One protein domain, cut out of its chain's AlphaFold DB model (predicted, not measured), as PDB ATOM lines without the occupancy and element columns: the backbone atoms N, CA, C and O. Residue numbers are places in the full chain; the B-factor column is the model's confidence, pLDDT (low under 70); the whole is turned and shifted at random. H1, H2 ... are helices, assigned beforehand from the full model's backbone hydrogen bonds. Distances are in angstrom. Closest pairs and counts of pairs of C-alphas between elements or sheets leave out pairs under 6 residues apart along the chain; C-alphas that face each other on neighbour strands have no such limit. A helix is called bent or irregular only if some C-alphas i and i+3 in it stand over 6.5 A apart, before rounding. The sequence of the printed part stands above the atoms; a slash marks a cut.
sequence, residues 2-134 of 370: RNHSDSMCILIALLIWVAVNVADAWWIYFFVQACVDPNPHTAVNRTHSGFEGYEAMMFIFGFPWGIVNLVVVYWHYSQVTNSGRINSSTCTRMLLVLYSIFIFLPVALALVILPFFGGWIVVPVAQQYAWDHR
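This is residues 2 to 134 of the 370 residues of an uncharacterized protein of Phlebia centrifuga (UniProt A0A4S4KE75). What shape do these atoms make? H2 and the first arm of H3 lie side by side as a long helical hairpin, and H1 crosses it slantwise, with residues 2 to 13 of H1 sticking out. H3 then bends sharply, and its second arm turns off from the hairpin to pack across the last part of H1. What is the make-up? The printed part has 133 residues with three named helices, H1, H2 and H3 in order along the chain, and no named strand: the class is all helix. How compact is it? It is loose, with a radius of gyration of the C-alphas of 19.3 A, and its outline is flat, spanning 59 by 38 by 19 A.

Where do the first two helices run? H1, residues 2 to 36, begins at C-alpha 2 (151.532, 124.733, -91.325) and is 51.9 A long from first to last C-alpha. H2, residues 48 to 83, is 51.5 A long, has a kink of 29 degrees near residue 63, and is neither bent nor irregular, but only just: C-alphas 60 and 63 are 6.0 A apart. Is H3 straight? By its hydrogen bonds H3, residues 90 to 133, was assigned as one helix, but it is bent: C-alphas 116 and 119 are 7.7 A apart. H3a, residues 90 to 116, is 38.4 A long with a kink of 34 degrees near residue 104; H3b, residues 119 to 133, ends at C-alpha 133 (192.022, 150.229, -58.541). Both arms are irregular, with C-alphas 112 and 115 at 6.6 A and C-alphas 121 and 124 at 6.54 A.

What does H1 touch? With residues 24 to 31 alone it touches H2, a helical hairpin at a steep tilt of 39 degrees, opposite ways; the closest C-alphas, of Phe 31 and Glu 55, are 7.3 A apart. With residues 21 to 28 alone it touches H3a, closest at the C-alphas of Asp 24 and Pro 115, 6.4 A. With residues 28 to 36 alone it touches H3b at a steep tilt of 46 degrees, closest at the C-alphas of Val 32 and Val 123, 5.4 A. How do H2 and the arms stand? H2 and H3a touch as a helical hairpin at a shallow tilt of 18 degrees, opposite ways, closest at the C-alphas of Gly 62 and Pro 115, 4.2 A. H3a and H3b are about perpendicular, at 84 degrees; H2 and H3b are only just apart, closest at 8.5 A. Do the backbones show helix pairs? In H1 every O i to N i+4 pair is within hydrogen-bond range; in H2 31 of 32 are, in H3a 17 of 23 and in H3b 9 of 11.

How far does it reach? The two C-alphas farthest apart, of Thr 47 and Asn 87, are 60.3 A apart. Are there cuts or long links? The printed part has no cut; the link from H1 to H2 is long, 11 residues, and that from H2 to H3 is short, 6 residues. Where is confidence low? Residues 2 to 5 and 83 to 88 have pLDDT under 70, against a mean of 85.4 for the printed part.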
ATOM      1  N   ARG A   2     150.477 125.298 -92.210       52.22
ATOM      2  CA  ARG A   2     151.532 124.733 -91.325       52.22
ATOM      3  C   ARG A   2     152.724 125.674 -91.056       52.22
ATOM      4  O   ARG A   2     153.081 125.863 -89.903       52.22
ATOM      5  N   ASN A   3     153.232 126.379 -92.072       59.44
ATOM      6  CA  ASN A   3     154.444 127.213 -91.938       59.44
ATOM      7  C   ASN A   3     154.366 128.357 -90.907       59.44
ATOM      8  O   ASN A   3     155.401 128.828 -90.449       59.44
ATOM      9  N   HIS A   4     153.167 128.836 -90.554       60.56
ATOM     10  CA  HIS A   4     153.028 129.962 -89.624       60.56
ATOM     11  C   HIS A   4     153.126 129.525 -88.153       60.56
ATOM     12  O   HIS A   4     153.606 130.294 -87.324       60.56
ATOM     13  N   SER A   5     152.709 128.290 -87.847       67.50
ATOM     14  CA  SER A   5     152.807 127.703 -86.505       67.50
ATOM     15  C   SER A   5     154.255 127.344 -86.175       67.50
ATOM     16  O   SER A   5     154.741 127.685 -85.103       67.50
ATOM     17  N   ASP A   6     154.970 126.742 -87.130       74.25
ATOM     18  CA  ASP A   6     156.360 126.312 -86.938       74.25
ATOM     19  C   ASP A   6     157.302 127.514 -86.741       74.25
ATOM     20  O   ASP A   6     158.178 127.495 -85.878       74.25
ATOM     21  N   SER A   7     157.066 128.607 -87.477       78.31
ATOM     22  CA  SER A   7     157.833 129.854 -87.348       78.31
ATOM     23  C   SER A   7     157.644 130.526 -85.980       78.31
ATOM     24  O   SER A   7     158.609 130.989 -85.371       78.31
ATOM     25  N   MET A   8     156.417 130.523 -85.442       84.31
ATOM     26  CA  MET A   8     156.147 131.063 -84.103       84.31
ATOM     27  C   MET A   8     156.812 130.230 -83.000       84.31
ATOM     28  O   MET A   8     157.390 130.802 -82.080       84.31
ATOM     29  N   CYS A   9     156.785 128.898 -83.100       85.56
ATOM     30  CA  CYS A   9     157.445 128.024 -82.126       85.56
ATOM     31  C   CYS A   9     158.964 128.247 -82.079       85.56
ATOM     32  O   CYS A   9     159.535 128.322 -80.993       85.56
ATOM     33  N   ILE A  10     159.611 128.408 -83.239       84.38
ATOM     34  CA  ILE A  10     161.053 128.691 -83.324       84.38
ATOM     35  C   ILE A  10     161.380 130.057 -82.713       84.38
ATOM     36  O   ILE A  10     162.340 130.172 -81.953       84.38
ATOM     37  N   LEU A  11     160.573 131.082 -83.003       84.94
ATOM     38  CA  LEU A  11     160.765 132.418 -82.437       84.94
ATOM     39  C   LEU A  11     160.669 132.396 -80.905       84.94
ATOM     40  O   LEU A  11     161.524 132.961 -80.229       84.94
ATOM     41  N   ILE A  12     159.654 131.720 -80.356       91.06
ATOM     42  CA  ILE A  12     159.469 131.589 -78.905       91.06
ATOM     43  C   ILE A  12     160.655 130.846 -78.278       91.06
ATOM     44  O   ILE A  12     161.197 131.307 -77.275       91.06
ATOM     45  N   ALA A  13     161.101 129.739 -78.881       88.38
ATOM     46  CA  ALA A  13     162.254 128.986 -78.393       88.38
ATOM     47  C   ALA A  13     163.540 129.830 -78.388       88.38
ATOM     48  O   ALA A  13     164.300 129.781 -77.422       88.38
ATOM     49  N   LEU A  14     163.756 130.649 -79.422       87.06
ATOM     50  CA  LEU A  14     164.899 131.559 -79.499       87.06
ATOM     51  C   LEU A  14     164.831 132.638 -78.414       87.06
ATOM     52  O   LEU A  14     165.835 132.896 -77.757       87.06
ATOM     53  N   LEU A  15     163.660 133.241 -78.188       91.06
ATOM     54  CA  LEU A  15     163.483 134.241 -77.131       91.06
ATOM     55  C   LEU A  15     163.754 133.656 -75.741       91.06
ATOM     56  O   LEU A  15     164.432 134.294 -74.940       91.06
ATOM     57  N   ILE A  16     163.276 132.438 -75.474       92.31
ATOM     58  CA  ILE A  16     163.564 131.725 -74.222       92.31
ATOM     59  C   ILE A  16     165.067 131.458 -74.103       92.31
ATOM     60  O   ILE A  16     165.655 131.746 -73.066       92.31
ATOM     61  N   TRP A  17     165.709 130.970 -75.166       91.94
ATOM     62  CA  TRP A  17     167.147 130.710 -75.174       91.94
ATOM     63  C   TRP A  17     167.977 131.973 -74.896       91.94
ATOM     64  O   TRP A  17     168.901 131.937 -74.085       91.94
ATOM     65  N   VAL A  18     167.624 133.112 -75.501       90.75
ATOM     66  CA  VAL A  18     168.275 134.402 -75.212       90.75
ATOM     67  C   VAL A  18     168.040 134.817 -73.762       90.75
ATOM     68  O   VAL A  18     168.989 135.197 -73.082       90.75
ATOM     69  N   ALA A  19     166.802 134.720 -73.268       93.12
ATOM     70  CA  ALA A  19     166.466 135.105 -71.900       93.12
ATOM     71  C   ALA A  19     167.262 134.304 -70.857       93.12
ATOM     72  O   ALA A  19     167.757 134.886 -69.895       93.12
ATOM     73  N   VAL A  20     167.439 132.996 -71.068       92.12
ATOM     74  CA  VAL A  20     168.226 132.150 -70.159       92.12
ATOM     75  C   VAL A  20     169.717 132.497 -70.219       92.12
ATOM     76  O   VAL A  20     170.341 132.593 -69.172       92.12
ATOM     77  N   ASN A  21     170.288 132.780 -71.396       92.25
ATOM     78  CA  ASN A  21     171.684 133.235 -71.486       92.25
ATOM     79  C   ASN A  21     171.915 134.590 -70.799       92.25
ATOM     80  O   ASN A  21     172.956 134.807 -70.187       92.25
ATOM     81  N   VAL A  22     170.945 135.505 -70.874       92.12
ATOM     82  CA  VAL A  22     171.011 136.774 -70.133       92.12
ATOM     83  C   VAL A  22     170.944 136.524 -68.625       92.12
ATOM     84  O   VAL A  22     171.694 137.149 -67.878       92.12
ATOM     85  N   ALA A  23     170.077 135.611 -68.179       91.50
ATOM     86  CA  ALA A  23     169.976 135.236 -66.772       91.50
ATOM     87  C   ALA A  23     171.271 134.586 -66.256       91.50
ATOM     88  O   ALA A  23     171.720 134.929 -65.169       91.50
ATOM     89  N   ASP A  24     171.895 133.717 -67.053       90.25
ATOM     90  CA  ASP A  24     173.182 133.081 -66.755       90.25
ATOM     91  C   ASP A  24     174.316 134.112 -66.626       90.25
ATOM     92  O   ASP A  24     175.036 134.136 -65.629       90.25
ATOM     93  N   ALA A  25     174.403 135.066 -67.559       90.75
ATOM     94  CA  ALA A  25     175.365 136.164 -67.467       90.75
ATOM     95  C   ALA A  25     175.168 137.011 -66.194       90.75
ATOM     96  O   ALA A  25     176.142 137.403 -65.550       90.75
ATOM     97  N   TRP A  26     173.916 137.271 -65.808       91.62
ATOM     98  CA  TRP A  26     173.581 137.936 -64.544       91.62
ATOM     99  C   TRP A  26     173.974 137.101 -63.320       91.62
ATOM    100  O   TRP A  26     174.445 137.650 -62.323       91.62
ATOM    101  N   TRP A  27     173.815 135.782 -63.402       90.00
ATOM    102  CA  TRP A  27     174.192 134.857 -62.339       90.00
ATOM    103  C   TRP A  27     175.703 134.884 -62.084       90.00
ATOM    104  O   TRP A  27     176.136 135.045 -60.940       90.00
ATOM    105  N   ILE A  28     176.502 134.818 -63.154       91.44
ATOM    106  CA  ILE A  28     177.968 134.922 -63.102       91.44
ATOM    107  C   ILE A  28     178.393 136.306 -62.603       91.44
ATOM    108  O   ILE A  28     179.305 136.410 -61.789       91.44
ATOM    109  N   TYR A  29     177.729 137.376 -63.053       92.06
ATOM    110  CA  TYR A  29     178.030 138.736 -62.606       92.06
ATOM    111  C   TYR A  29     177.938 138.871 -61.082       92.06
ATOM    112  O   TYR A  29     178.871 139.379 -60.462       92.06
ATOM    113  N   PHE A  30     176.861 138.376 -60.467       91.88
ATOM    114  CA  PHE A  30     176.715 138.443 -59.014       91.88
ATOM    115  C   PHE A  30     177.692 137.540 -58.262       91.88
ATOM    116  O   PHE A  30     178.134 137.924 -57.182       91.88
ATOM    117  N   PHE A  31     178.065 136.389 -58.832       91.69
ATOM    118  CA  PHE A  31     179.144 135.565 -58.283       91.69
ATOM    119  C   PHE A  31     180.459 136.348 -58.242       91.69
ATOM    120  O   PHE A  31     181.049 136.526 -57.181       91.69
ATOM    121  N   VAL A  32     180.878 136.896 -59.388       91.69
ATOM    122  CA  VAL A  32     182.120 137.675 -59.507       91.69
ATOM    123  C   VAL A  32     182.087 138.889 -58.582       91.69
ATOM    124  O   VAL A  32     183.072 139.176 -57.905       91.69
ATOM    125  N   GLN A  33     180.954 139.591 -58.519       90.94
ATOM    126  CA  GLN A  33     180.789 140.731 -57.628       90.94
ATOM    127  C   GLN A  33     180.921 140.324 -56.158       90.94
ATOM    128  O   GLN A  33     181.568 141.042 -55.409       90.94
ATOM    129  N   ALA A  34     180.368 139.184 -55.744       88.94
ATOM    130  CA  ALA A  34     180.510 138.692 -54.377       88.94
ATOM    131  C   ALA A  34     181.965 138.328 -54.023       88.94
ATOM    132  O   ALA A  34     182.379 138.581 -52.895       88.94
ATOM    133  N   CYS A  35     182.751 137.809 -54.976       88.00
ATOM    134  CA  CYS A  35     184.174 137.507 -54.771       88.00
ATOM    135  C   CYS A  35     185.058 138.761 -54.688       88.00
ATOM    136  O   CYS A  35     186.060 138.777 -53.978       88.00
ATOM    137  N   VAL A  36     184.739 139.788 -55.478       88.69
ATOM    138  CA  VAL A  36     185.596 140.975 -55.681       88.69
ATOM    139  C   VAL A  36     185.153 142.164 -54.827       88.69
ATOM    140  O   VAL A  36     185.936 143.058 -54.514       88.69
ATOM    141  N   ASP A  37     183.879 142.203 -54.459       86.75
ATOM    142  CA  ASP A  37     183.298 143.226 -53.608       86.75
ATOM    143  C   ASP A  37     182.356 142.601 -52.575       86.75
ATOM    144  O   ASP A  37     181.134 142.775 -52.645       86.75
ATOM    145  N   PRO A  38     182.907 141.852 -51.606       81.75
ATOM    146  CA  PRO A  38     182.097 141.077 -50.680       81.75
ATOM    147  C   PRO A  38     181.225 141.942 -49.759       81.75
ATOM    148  O   PRO A  38     180.218 141.453 -49.243       81.75
ATOM    149  N   ASN A  39     181.560 143.225 -49.593       84.06
ATOM    150  CA  ASN A  39     180.776 144.170 -48.806       84.06
ATOM    151  C   ASN A  39     180.245 145.313 -49.675       84.06
ATOM    152  O   ASN A  39     180.949 145.752 -50.568       84.06
ATOM    153  N   PRO A  40     179.076 145.895 -49.383       84.38
ATOM    154  CA  PRO A  40     178.129 145.367 -48.421       84.38
ATOM    155  C   PRO A  40     177.566 144.027 -48.880       84.38
ATOM    156  O   PRO A  40     177.409 143.803 -50.081       84.38
ATOM    157  N   HIS A  41     177.273 143.148 -47.925       83.69
ATOM    158  CA  HIS A  41     176.782 141.818 -48.263       83.69
ATOM    159  C   HIS A  41     175.503 141.902 -49.104       83.69
ATOM    160  O   HIS A  41     174.523 142.574 -48.769       83.69
ATOM    161  N   THR A  42     175.520 141.190 -50.224       86.00
ATOM    162  CA  THR A  42     174.387 141.028 -51.132       86.00
ATOM    163  C   THR A  42     173.576 139.792 -50.744       86.00
ATOM    164  O   THR A  42     173.924 139.054 -49.823       86.00
ATOM    165  N   ALA A  43     172.485 139.516 -51.461       85.62
ATOM    166  CA  ALA A  43     171.729 138.281 -51.256       85.62
ATOM    167  C   ALA A  43     172.568 137.010 -51.507       85.62
ATOM    168  O   ALA A  43     172.260 135.975 -50.924       85.62
ATOM    169  N   VAL A  44     173.612 137.100 -52.341       85.25
ATOM    170  CA  VAL A  44     174.476 135.972 -52.723       85.25
ATOM    171  C   VAL A  44     175.436 135.585 -51.601       85.25
ATOM    172  O   VAL A  44     175.594 134.407 -51.308       85.25
ATOM    173  N   ASN A  45     176.034 136.569 -50.929       85.56
ATOM    174  CA  ASN A  45     177.088 136.362 -49.933       85.56
ATOM    175  C   ASN A  45     176.712 136.841 -48.527       85.56
ATOM    176  O   ASN A  45     177.573 137.128 -47.706       85.56
ATOM    177  N   ARG A  46     175.410 136.907 -48.224       84.44
ATOM    178  CA  ARG A  46     174.908 137.267 -46.887       84.44
ATOM    179  C   ARG A  46     175.375 136.314 -45.787       84.44
ATOM    180  O   ARG A  46     175.438 136.695 -44.621       84.44
ATOM    181  N   THR A  47     175.598 135.059 -46.150       84.88
ATOM    182  CA  THR A  47     176.070 133.990 -45.270       84.88
ATOM    183  C   THR A  47     177.052 133.144 -46.053       84.88
ATOM    184  O   THR A  47     176.763 132.852 -47.214       84.88
ATOM    185  N   HIS A  48     178.117 132.677 -45.406       82.44
ATOM    186  CA  HIS A  48     179.115 131.804 -46.022       82.44
ATOM    187  C   HIS A  48     178.480 130.584 -46.722       82.44
ATOM    188  O   HIS A  48     178.583 130.444 -47.935       82.44
ATOM    189  N   SER A  49     177.631 129.821 -46.023       86.38
ATOM    190  CA  SER A  49     176.914 128.671 -46.615       86.38
ATOM    191  C   SER A  49     176.002 129.033 -47.799       86.38
ATOM    192  O   SER A  49     175.668 128.195 -48.634       86.38
ATOM    193  N   GLY A  50     175.524 130.280 -47.843       86.88
ATOM    194  CA  GLY A  50     174.718 130.790 -48.953       86.88
ATOM    195  C   GLY A  50     175.567 131.051 -50.195       86.88
ATOM    196  O   GLY A  50     175.131 130.739 -51.301       86.88
ATOM    197  N   PHE A  51     176.784 131.556 -49.991       88.25
ATOM    198  CA  PHE A  51     177.764 131.769 -51.046       88.25
ATOM    199  C   PHE A  51     178.257 130.436 -51.627       88.25
ATOM    200  O   PHE A  51     178.159 130.246 -52.838       88.25
ATOM    201  N   GLU A  52     178.641 129.474 -50.781       88.06
ATOM    202  CA  GLU A  52     179.019 128.116 -51.216       88.06
ATOM    203  C   GLU A  52     177.890 127.436 -52.009       88.06
ATOM    204  O   GLU A  52     178.099 126.846 -53.071       88.06
ATOM    205  N   GLY A  53     176.649 127.553 -51.522       89.88
ATOM    206  CA  GLY A  53     175.478 127.031 -52.223       89.88
ATOM    207  C   GLY A  53     175.271 127.691 -53.588       89.88
ATOM    208  O   GLY A  53     174.927 127.010 -54.556       89.88
ATOM    209  N   TYR A  54     175.497 129.003 -53.691       90.81
ATOM    210  CA  TYR A  54     175.407 129.738 -54.951       90.81
ATOM    211  C   TYR A  54     176.483 129.295 -55.950       90.81
ATOM    212  O   TYR A  54     176.170 129.083 -57.126       90.81
ATOM    213  N   GLU A  55     177.719 129.104 -55.484       89.25
ATOM    214  CA  GLU A  55     178.827 128.574 -56.281       89.25
ATOM    215  C   GLU A  55     178.502 127.177 -56.823       89.25
ATOM    216  O   GLU A  55     178.542 126.948 -58.035       89.25
ATOM    217  N   ALA A  56     178.084 126.255 -55.952       89.81
ATOM    218  CA  ALA A  56     177.720 124.898 -56.352       89.81
ATOM    219  C   ALA A  56     176.568 124.883 -57.374       89.81
ATOM    220  O   ALA A  56     176.601 124.130 -58.353       89.81
ATOM    221  N   MET A  57     175.554 125.737 -57.191       89.94
ATOM    222  CA  MET A  57     174.443 125.853 -58.141       89.94
ATOM    223  C   MET A  57     174.893 126.395 -59.499       89.94
ATOM    224  O   MET A  57     174.408 125.907 -60.521       89.94
ATOM    225  N   MET A  58     175.838 127.340 -59.539       88.25
ATOM    226  CA  MET A  58     176.404 127.836 -60.798       88.25
ATOM    227  C   MET A  58     176.993 126.683 -61.622       88.25
ATOM    228  O   MET A  58     176.716 126.581 -62.814       88.25
ATOM    229  N   PHE A  59     177.701 125.744 -60.990       86.00
ATOM    230  CA  PHE A  59     178.222 124.558 -61.676       86.00
ATOM    231  C   PHE A  59     177.129 123.593 -62.145       86.00
ATOM    232  O   PHE A  59     177.151 123.135 -63.292       86.00
ATOM    233  N   ILE A  60     176.159 123.292 -61.274       89.75
ATOM    234  CA  ILE A  60     175.076 122.339 -61.560       89.75
ATOM    235  C   ILE A  60     174.201 122.817 -62.727       89.75
ATOM    236  O   ILE A  60     173.801 122.000 -63.558       89.75
ATOM    237  N   PHE A  61     173.917 124.120 -62.820       89.75
ATOM    238  CA  PHE A  61     173.129 124.695 -63.915       89.75
ATOM    239  C   PHE A  61     173.972 125.051 -65.143       89.75
ATOM    240  O   PHE A  61     173.541 124.818 -66.276       89.75
ATOM    241  N   GLY A  62     175.183 125.559 -64.928       90.19
ATOM    242  CA  GLY A  62     176.091 125.998 -65.978       90.19
ATOM    243  C   GLY A  62     176.514 124.874 -66.916       90.19
ATOM    244  O   GLY A  62     176.544 125.061 -68.131       90.19
ATOM    245  N   PHE A  63     176.774 123.672 -66.386       91.00
ATOM    246  CA  PHE A  63     177.223 122.544 -67.211       91.00
ATOM    247  C   PHE A  63     176.169 122.081 -68.239       91.00
ATOM    248  O   PHE A  63     176.471 122.086 -69.439       91.00
ATOM    249  N   PRO A  64     174.924 121.726 -67.849       92.62
ATOM    250  CA  PRO A  64     173.883 121.391 -68.819       92.62
ATOM    251  C   PRO A  64     173.587 122.538 -69.788       92.62
ATOM    252  O   PRO A  64     173.348 122.290 -70.971       92.62
ATOM    253  N   TRP A  65     173.621 123.788 -69.312       92.94
ATOM    254  CA  TRP A  65     173.354 124.949 -70.158       92.94
ATOM    255  C   TRP A  65     174.436 125.160 -71.225       92.94
ATOM    256  O   TRP A  65     174.114 125.365 -72.398       92.94
ATOM    257  N   GLY A  66     175.710 124.980 -70.867       92.38
ATOM    258  CA  GLY A  66     176.824 124.969 -71.815       92.38
ATOM    259  C   GLY A  66     176.655 123.911 -72.915       92.38
ATOM    260  O   GLY A  66     176.898 124.197 -74.089       92.38
ATOM    261  N   ILE A  67     176.144 122.717 -72.579       92.75
ATOM    262  CA  ILE A  67     175.826 121.666 -73.566       92.75
ATOM    263  C   ILE A  67     174.695 122.105 -74.506       92.75
ATOM    264  O   ILE A  67     174.795 121.908 -75.719       92.75
ATOM    265  N   VAL A  68     173.628 122.722 -73.985       92.00
ATOM    266  CA  VAL A  68     172.534 123.259 -74.817       92.00
ATOM    267  C   VAL A  68     173.072 124.308 -75.792       92.00
ATOM    268  O   VAL A  68     172.786 124.238 -76.990       92.00
ATOM    269  N   ASN A  69     173.906 125.230 -75.311       93.38
ATOM    270  CA  ASN A  69     174.559 126.231 -76.150       93.38
ATOM    271  C   ASN A  69     175.452 125.586 -77.216       93.38
ATOM    272  O   ASN A  69     175.401 125.992 -78.378       93.38
ATOM    273  N   LEU A  70     176.189 124.526 -76.876       92.56
ATOM    274  CA  LEU A  70     177.023 123.796 -77.830       92.56
ATOM    275  C   LEU A  70     176.184 123.175 -78.956       92.56
ATOM    276  O   LEU A  70     176.567 123.260 -80.123       92.56
ATOM    277  N   VAL A  71     175.021 122.600 -78.632       91.81
ATOM    278  CA  VAL A  71     174.092 122.044 -79.631       91.81
ATOM    279  C   VAL A  71     173.556 123.140 -80.557       91.81
ATOM    280  O   VAL A  71     173.530 122.946 -81.774       91.81
ATOM    281  N   VAL A  72     173.172 124.301 -80.015       88.19
ATOM    282  CA  VAL A  72     172.690 125.449 -80.809       88.19
ATOM    283  C   VAL A  72     173.783 125.972 -81.745       88.19
ATOM    284  O   VAL A  72     173.530 126.210 -82.928       88.19
ATOM    285  N   VAL A  73     175.012 126.098 -81.244       89.06
ATOM    286  CA  VAL A  73     176.182 126.527 -82.021       89.06
ATOM    287  C   VAL A  73     176.504 125.519 -83.123       89.06
ATOM    288  O   VAL A  73     176.678 125.905 -84.281       89.06
ATOM    289  N   TYR A  74     176.532 124.224 -82.803       88.75
ATOM    290  CA  TYR A  74     176.749 123.161 -83.783       88.75
ATOM    291  C   TYR A  74     175.680 123.190 -84.883       88.75
ATOM    292  O   TYR A  74     176.004 123.130 -86.074       88.75
ATOM    293  N   TRP A  75     174.410 123.356 -84.500       86.94
ATOM    294  CA  TRP A  75     173.310 123.493 -85.447       86.94
ATOM    295  C   TRP A  75     173.510 124.707 -86.362       86.94
ATOM    296  O   TRP A  75     173.448 124.547 -87.581       86.94
ATOM    297  N   HIS A  76     173.861 125.879 -85.823       84.25
ATOM    298  CA  HIS A  76     174.184 127.061 -86.627       84.25
ATOM    299  C   HIS A  76     175.296 126.789 -87.655       84.25
ATOM    300  O   HIS A  76     175.100 127.021 -88.850       84.25
ATOM    301  N   TYR A  77     176.434 126.225 -87.235       83.06
ATOM    302  CA  TYR A  77     177.541 125.930 -88.153       83.06
ATOM    303  C   TYR A  77     177.174 124.885 -89.211       83.06
ATOM    304  O   TYR A  77     177.556 125.032 -90.376       83.06
ATOM    305  N   SER A  78     176.384 123.866 -88.855       83.69
ATOM    306  CA  SER A  78     175.859 122.902 -89.827       83.69
ATOM    307  C   SER A  78     174.962 123.577 -90.871       83.69
ATOM    308  O   SER A  78     175.046 123.259 -92.056       83.69
ATOM    309  N   GLN A  79     174.156 124.567 -90.477       80.62
ATOM    310  CA  GLN A  79     173.309 125.307 -91.410       80.62
ATOM    311  C   GLN A  79     174.131 126.231 -92.307       80.62
ATOM    312  O   GLN A  79     173.890 126.260 -93.510       80.62
ATOM    313  N   VAL A  80     175.124 126.943 -91.771       76.25
ATOM    314  CA  VAL A  80     175.995 127.836 -92.558       76.25
ATOM    315  C   VAL A  80     176.807 127.049 -93.591       76.25
ATOM    316  O   VAL A  80     176.869 127.431 -94.763       76.25
ATOM    317  N   THR A  81     177.378 125.910 -93.195       72.62
ATOM    318  CA  THR A  81     178.153 125.038 -94.094       72.62
ATOM    319  C   THR A  81     177.281 124.378 -95.166       72.62
ATOM    320  O   THR A  81     177.683 124.325 -96.332       72.62
ATOM    321  N   ASN A  82     176.064 123.943 -94.820       71.50
ATOM    322  CA  ASN A  82     175.123 123.350 -95.775       71.50
ATOM    323  C   ASN A  82     174.470 124.389 -96.700       71.50
ATOM    324  O   ASN A  82     174.341 124.142 -97.899       71.50
ATOM    325  N   SER A  83     174.114 125.571 -96.192       62.09
ATOM    326  CA  SER A  83     173.518 126.660 -96.986       62.09
ATOM    327  C   SER A  83     174.517 127.251 -97.977       62.09
ATOM    328  O   SER A  83     174.154 127.616 -99.094       62.09
ATOM    329  N   GLY A  84     175.806 127.250 -97.624       54.50
ATOM    330  CA  GLY A  84     176.882 127.634 -98.527       54.50
ATOM    331  C   GLY A  84     176.974 126.769 -99.789       54.50
ATOM    332  O   GLY A  84     177.646 127.188-100.725       54.50
ATOM    333  N   ARG A  85     176.341 125.589 -99.877       54.53
ATOM    334  CA  ARG A  85     176.332 124.753-101.096       54.53
ATOM    335  C   ARG A  85     175.351 125.223-102.178       54.53
ATOM    336  O   ARG A  85     175.471 124.754-103.305       54.53
ATOM    337  N   ILE A  86     174.418 126.130-101.877       56.25
ATOM    338  CA  ILE A  86     173.305 126.469-102.777       56.25
ATOM    339  C   ILE A  86     173.437 127.928-103.259       56.25
ATOM    340  O   ILE A  86     173.167 128.866-102.522       56.25
ATOM    341  N   ASN A  87     173.868 128.116-104.515       56.41
ATOM    342  CA  ASN A  87     173.734 129.337-105.342       56.41
ATOM    343  C   ASN A  87     174.152 130.717-104.768       56.41
ATOM    344  O   ASN A  87     173.679 131.745-105.249       56.41
ATOM    345  N   SER A  88     175.067 130.801-103.801       62.12
ATOM    346  CA  SER A  88     175.593 132.097-103.327       62.12
ATOM    347  C   SER A  88     176.875 132.517-104.060       62.12
ATOM    348  O   SER A  88     177.768 131.690-104.257       62.12
ATOM    349  N   SER A  89     177.012 133.808-104.387       75.94
ATOM    350  CA  SER A  89     178.238 134.369-104.980       75.94
ATOM    351  C   SER A  89     179.474 134.144-104.088       75.94
ATOM    352  O   SER A  89     179.366 134.093-102.860       75.94
ATOM    353  N   THR A  90     180.665 134.050-104.690       76.94
ATOM    354  CA  THR A  90     181.943 133.858-103.972       76.94
ATOM    355  C   THR A  90     182.173 134.918-102.888       76.94
ATOM    356  O   THR A  90     182.639 134.591-101.800       76.94
ATOM    357  N   CYS A  91     181.774 136.168-103.150       78.94
ATOM    358  CA  CYS A  91     181.883 137.279-102.201       78.94
ATOM    359  C   CYS A  91     180.976 137.079-100.975       78.94
ATOM    360  O   CYS A  91     181.429 137.184 -99.837       78.94
ATOM    361  N   THR A  92     179.714 136.692-101.186       76.88
ATOM    362  CA  THR A  92     178.761 136.426-100.095       76.88
ATOM    363  C   THR A  92     179.214 135.260 -99.212       76.88
ATOM    364  O   THR A  92     179.093 135.334 -97.992       76.88
ATOM    365  N   ARG A  93     179.791 134.204 -99.805       73.50
ATOM    366  CA  ARG A  93     180.367 133.075 -99.047       73.50
ATOM    367  C   ARG A  93     181.541 133.519 -98.188       73.50
ATOM    368  O   ARG A  93     181.608 133.147 -97.022       73.50
ATOM    369  N   MET A  94     182.443 134.322 -98.749       79.19
ATOM    370  CA  MET A  94     183.606 134.822 -98.020       79.19
ATOM    371  C   MET A  94     183.186 135.696 -96.832       79.19
ATOM    372  O   MET A  94     183.676 135.485 -95.729       79.19
ATOM    373  N   LEU A  95     182.225 136.608 -97.021       83.25
ATOM    374  CA  LEU A  95     181.702 137.448 -95.939       83.25
ATOM    375  C   LEU A  95     181.024 136.632 -94.827       83.25
ATOM    376  O   LEU A  95     181.265 136.897 -93.653       83.25
ATOM    377  N   LEU A  96     180.229 135.615 -95.175       80.75
ATOM    378  CA  LEU A  96     179.592 134.730 -94.191       80.75
ATOM    379  C   LEU A  96     180.612 133.918 -93.386       80.75
ATOM    380  O   LEU A  96     180.458 133.773 -92.174       80.75
ATOM    381  N   VAL A  97     181.660 133.409 -94.039       79.62
ATOM    382  CA  VAL A  97     182.743 132.680 -93.362       79.62
ATOM    383  C   VAL A  97     183.513 133.606 -92.424       79.62
ATOM    384  O   VAL A  97     183.714 133.256 -91.264       79.62
ATOM    385  N   LEU A  98     183.884 134.806 -92.881       84.94
ATOM    386  CA  LEU A  98     184.581 135.791 -92.050       84.94
ATOM    387  C   LEU A  98     183.732 136.212 -90.843       84.94
ATOM    388  O   LEU A  98     184.233 136.199 -89.724       84.94
ATOM    389  N   TYR A  99     182.443 136.504 -91.035       86.62
ATOM    390  CA  TYR A  99     181.521 136.794 -89.932       86.62
ATOM    391  C   TYR A  99     181.438 135.630 -88.934       86.62
ATOM    392  O   TYR A  99     181.535 135.831 -87.722       86.62
ATOM    393  N   SER A 100     181.315 134.399 -89.438       83.94
ATOM    394  CA  SER A 100     181.200 133.210 -88.589       83.94
ATOM    395  C   SER A 100     182.466 132.946 -87.769       83.94
ATOM    396  O   SER A 100     182.367 132.447 -86.654       83.94
ATOM    397  N   ILE A 101     183.648 133.267 -88.303       83.12
ATOM    398  CA  ILE A 101     184.934 133.067 -87.620       83.12
ATOM    399  C   ILE A 101     185.242 134.214 -86.652       83.12
ATOM    400  O   ILE A 101     185.637 133.957 -85.523       83.12
ATOM    401  N   PHE A 102     185.081 135.470 -87.074       87.38
ATOM    402  CA  PHE A 102     185.548 136.621 -86.294       87.38
ATOM    403  C   PHE A 102     184.508 137.187 -85.326       87.38
ATOM    404  O   PHE A 102     184.888 137.829 -84.353       87.38
ATOM    405  N   ILE A 103     183.215 136.965 -85.575       86.69
ATOM    406  CA  ILE A 103     182.134 137.507 -84.741       86.69
ATOM    407  C   ILE A 103     181.390 136.382 -84.026       86.69
ATOM    408  O   ILE A 103     181.262 136.412 -82.805       86.69
ATOM    409  N   PHE A 104     180.904 135.380 -84.765       85.88
ATOM    410  CA  PHE A 104     180.057 134.348 -84.167       85.88
ATOM    411  C   PHE A 104     180.851 133.365 -83.303       85.88
ATOM    412  O   PHE A 104     180.420 133.074 -82.194       85.88
ATOM    413  N   LEU A 105     182.016 132.887 -83.764       85.94
ATOM    414  CA  LEU A 105     182.814 131.905 -83.022       85.94
ATOM    415  C   LEU A 105     183.207 132.389 -81.616       85.94
ATOM    416  O   LEU A 105     182.987 131.629 -80.676       85.94
ATOM    417  N   PRO A 106     183.733 133.616 -81.408       89.06
ATOM    418  CA  PRO A 106     184.091 134.072 -80.064       89.06
ATOM    419  C   PRO A 106     182.877 134.177 -79.136       89.06
ATOM    420  O   PRO A 106     182.946 133.751 -77.987       89.06
ATOM    421  N   VAL A 107     181.746 134.681 -79.644       88.50
ATOM    422  CA  VAL A 107     180.493 134.770 -78.876       88.50
ATOM    423  C   VAL A 107     179.968 133.375 -78.541       88.50
ATOM    424  O   VAL A 107     179.578 133.117 -77.409       88.50
ATOM    425  N   ALA A 108     180.006 132.452 -79.500       89.19
ATOM    426  CA  ALA A 108     179.612 131.064 -79.310       89.19
ATOM    427  C   ALA A 108     180.485 130.356 -78.264       89.19
ATOM    428  O   ALA A 108     179.953 129.674 -77.395       89.19
ATOM    429  N   LEU A 109     181.807 130.546 -78.309       89.69
ATOM    430  CA  LEU A 109     182.720 130.005 -77.302       89.69
ATOM    431  C   LEU A 109     182.419 130.579 -75.917       89.69
ATOM    432  O   LEU A 109     182.343 129.815 -74.960       89.69
ATOM    433  N   ALA A 110     182.182 131.888 -75.814       89.69
ATOM    434  CA  ALA A 110     181.795 132.519 -74.557       89.69
ATOM    435  C   ALA A 110     180.488 131.923 -74.005       89.69
ATOM    436  O   ALA A 110     180.450 131.514 -72.851       89.69
ATOM    437  N   LEU A 111     179.450 131.778 -74.836       90.62
ATOM    438  CA  LEU A 111     178.172 131.182 -74.428       90.62
ATOM    439  C   LEU A 111     178.293 129.706 -74.025       90.62
ATOM    440  O   LEU A 111     177.514 129.237 -73.208       90.62
ATOM    441  N   VAL A 112     179.233 128.949 -74.589       91.81
ATOM    442  CA  VAL A 112     179.426 127.533 -74.231       91.81
ATOM    443  C   VAL A 112     180.260 127.377 -72.957       91.81
ATOM    444  O   VAL A 112     179.959 126.516 -72.137       91.81
ATOM    445  N   ILE A 113     181.309 128.187 -72.799       90.62
ATOM    446  CA  ILE A 113     182.321 128.019 -71.747       90.62
ATOM    447  C   ILE A 113     181.938 128.773 -70.470       90.62
ATOM    448  O   ILE A 113     182.065 128.218 -69.380       90.62
ATOM    449  N   LEU A 114     181.476 130.023 -70.584       90.25
ATOM    450  CA  LEU A 114     181.223 130.884 -69.425       90.25
ATOM    451  C   LEU A 114     180.136 130.377 -68.468       90.25
ATOM    452  O   LEU A 114     180.344 130.561 -67.274       90.25
ATOM    453  N   PRO A 115     179.054 129.700 -68.897       89.25
ATOM    454  CA  PRO A 115     178.078 129.178 -67.940       89.25
ATOM    455  C   PRO A 115     178.706 128.275 -66.872       89.25
ATOM    456  O   PRO A 115     178.311 128.308 -65.714       89.25
ATOM    457  N   PHE A 116     179.722 127.488 -67.242       85.50
ATOM    458  CA  PHE A 116     180.379 126.555 -66.324       85.50
ATOM    459  C   PHE A 116     181.704 127.085 -65.756       85.50
ATOM    460  O   PHE A 116     181.987 126.895 -64.580       85.50
ATOM    461  N   PHE A 117     182.522 127.756 -66.571       87.38
ATOM    462  CA  PHE A 117     183.857 128.230 -66.174       87.38
ATOM    463  C   PHE A 117     183.935 129.744 -65.947       87.38
ATOM    464  O   PHE A 117     185.000 130.265 -65.625       87.38
ATOM    465  N   GLY A 118     182.838 130.477 -66.134       85.56
ATOM    466  CA  GLY A 118     182.825 131.939 -66.130       85.56
ATOM    467  C   GLY A 118     183.301 132.527 -64.812       85.56
ATOM    468  O   GLY A 118     184.140 133.420 -64.833       85.56
ATOM    469  N   GLY A 119     182.859 131.977 -63.679       84.75
ATOM    470  CA  GLY A 119     183.371 132.380 -62.369       84.75
ATOM    471  C   GLY A 119     184.891 132.224 -62.276       84.75
ATOM    472  O   GLY A 119     185.590 133.179 -61.971       84.75
ATOM    473  N   TRP A 120     185.427 131.064 -62.647       85.31
ATOM    474  CA  TRP A 120     186.862 130.769 -62.532       85.31
ATOM    475  C   TRP A 120     187.735 131.575 -63.496       85.31
ATOM    476  O   TRP A 120     188.876 131.891 -63.179       85.31
ATOM    477  N   ILE A 121     187.209 131.918 -64.672       89.19
ATOM    478  CA  ILE A 121     187.926 132.722 -65.667       89.19
ATOM    479  C   ILE A 121     187.867 134.210 -65.308       89.19
ATOM    480  O   ILE A 121     188.865 134.918 -65.433       89.19
ATOM    481  N   VAL A 122     186.698 134.707 -64.898       90.81
ATOM    482  CA  VAL A 122     186.462 136.145 -64.719       90.81
ATOM    483  C   VAL A 122     186.898 136.626 -63.337       90.81
ATOM    484  O   VAL A 122     187.398 137.745 -63.242       90.81
ATOM    485  N   VAL A 123     186.769 135.808 -62.285       91.00
ATOM    486  CA  VAL A 123     187.146 136.203 -60.917       91.00
ATOM    487  C   VAL A 123     188.608 136.651 -60.827       91.00
ATOM    488  O   VAL A 123     188.802 137.773 -60.372       91.00
ATOM    489  N   PRO A 124     189.627 135.915 -61.313       90.44
ATOM    490  CA  PRO A 124     191.020 136.362 -61.205       90.44
ATOM    491  C   PRO A 124     191.280 137.695 -61.920       90.44
ATOM    492  O   PRO A 124     191.984 138.558 -61.403       90.44
ATOM    493  N   VAL A 125     190.661 137.899 -63.089       92.00
ATOM    494  CA  VAL A 125     190.782 139.152 -63.857       92.00
ATOM    495  C   VAL A 125     190.135 140.314 -63.102       92.00
ATOM    496  O   VAL A 125     190.712 141.396 -62.999       92.00
ATOM    497  N   ALA A 126     188.939 140.094 -62.559       93.19
ATOM    498  CA  ALA A 126     188.209 141.103 -61.808       93.19
ATOM    499  C   ALA A 126     188.867 141.401 -60.449       93.19
ATOM    500  O   ALA A 126     188.917 142.562 -60.044       93.19
ATOM    501  N   GLN A 127     189.424 140.388 -59.781       92.50
ATOM    502  CA  GLN A 127     190.211 140.534 -58.557       92.50
ATOM    503  C   GLN A 127     191.488 141.326 -58.816       92.50
ATOM    504  O   GLN A 127     191.774 142.230 -58.044       92.50
ATOM    505  N   GLN A 128     192.210 141.067 -59.912       94.12
ATOM    506  CA  GLN A 128     193.386 141.861 -60.279       94.12
ATOM    507  C   GLN A 128     193.017 143.328 -60.509       94.12
ATOM    508  O   GLN A 128     193.633 144.221 -59.935       94.12
ATOM    509  N   TYR A 129     191.960 143.587 -61.283       94.44
ATOM    510  CA  TYR A 129     191.494 144.954 -61.508       94.44
ATOM    511  C   TYR A 129     191.098 145.654 -60.198       94.44
ATOM    512  O   TYR A 129     191.429 146.821 -59.986       94.44
ATOM    513  N   ALA A 130     190.403 144.955 -59.300       93.31
ATOM    514  CA  ALA A 130     190.049 145.501 -57.997       93.31
ATOM    515  C   ALA A 130     191.274 145.699 -57.101       93.31
ATOM    516  O   ALA A 130     191.375 146.725 -56.436       93.31
ATOM    517  N   TRP A 131     192.227 144.774 -57.104       94.25
ATOM    518  CA  TRP A 131     193.477 144.925 -56.374       94.25
ATOM    519  C   TRP A 131     194.178 146.223 -56.771       94.25
ATOM    520  O   TRP A 131     194.554 147.006 -55.899       94.25
ATOM    521  N   ASP A 132     194.256 146.511 -58.068       93.50
ATOM    522  CA  ASP A 132     194.932 147.702 -58.570       93.50
ATOM    523  C   ASP A 132     194.141 148.988 -58.270       93.50
ATOM    524  O   ASP A 132     194.722 149.944 -57.763       93.50
ATOM    525  N   HIS A 133     192.817 148.990 -58.478       93.00
ATOM    526  CA  HIS A 133     192.022 150.229 -58.541       93.00
ATOM    527  C   HIS A 133     191.037 150.478 -57.392       93.00
ATOM    528  O   HIS A 133     190.452 151.560 -57.291       93.00
ATOM    529  N   ARG A 134     190.784 149.506 -56.506       91.00
ATOM    530  CA  ARG A 134     189.697 149.624 -55.512       91.00
ATOM    531  C   ARG A 134     189.886 150.793 -54.552       91.00
ATOM    532  O   ARG A 134     188.903 151.417 -54.148       91.00
TER     533      ARG A 134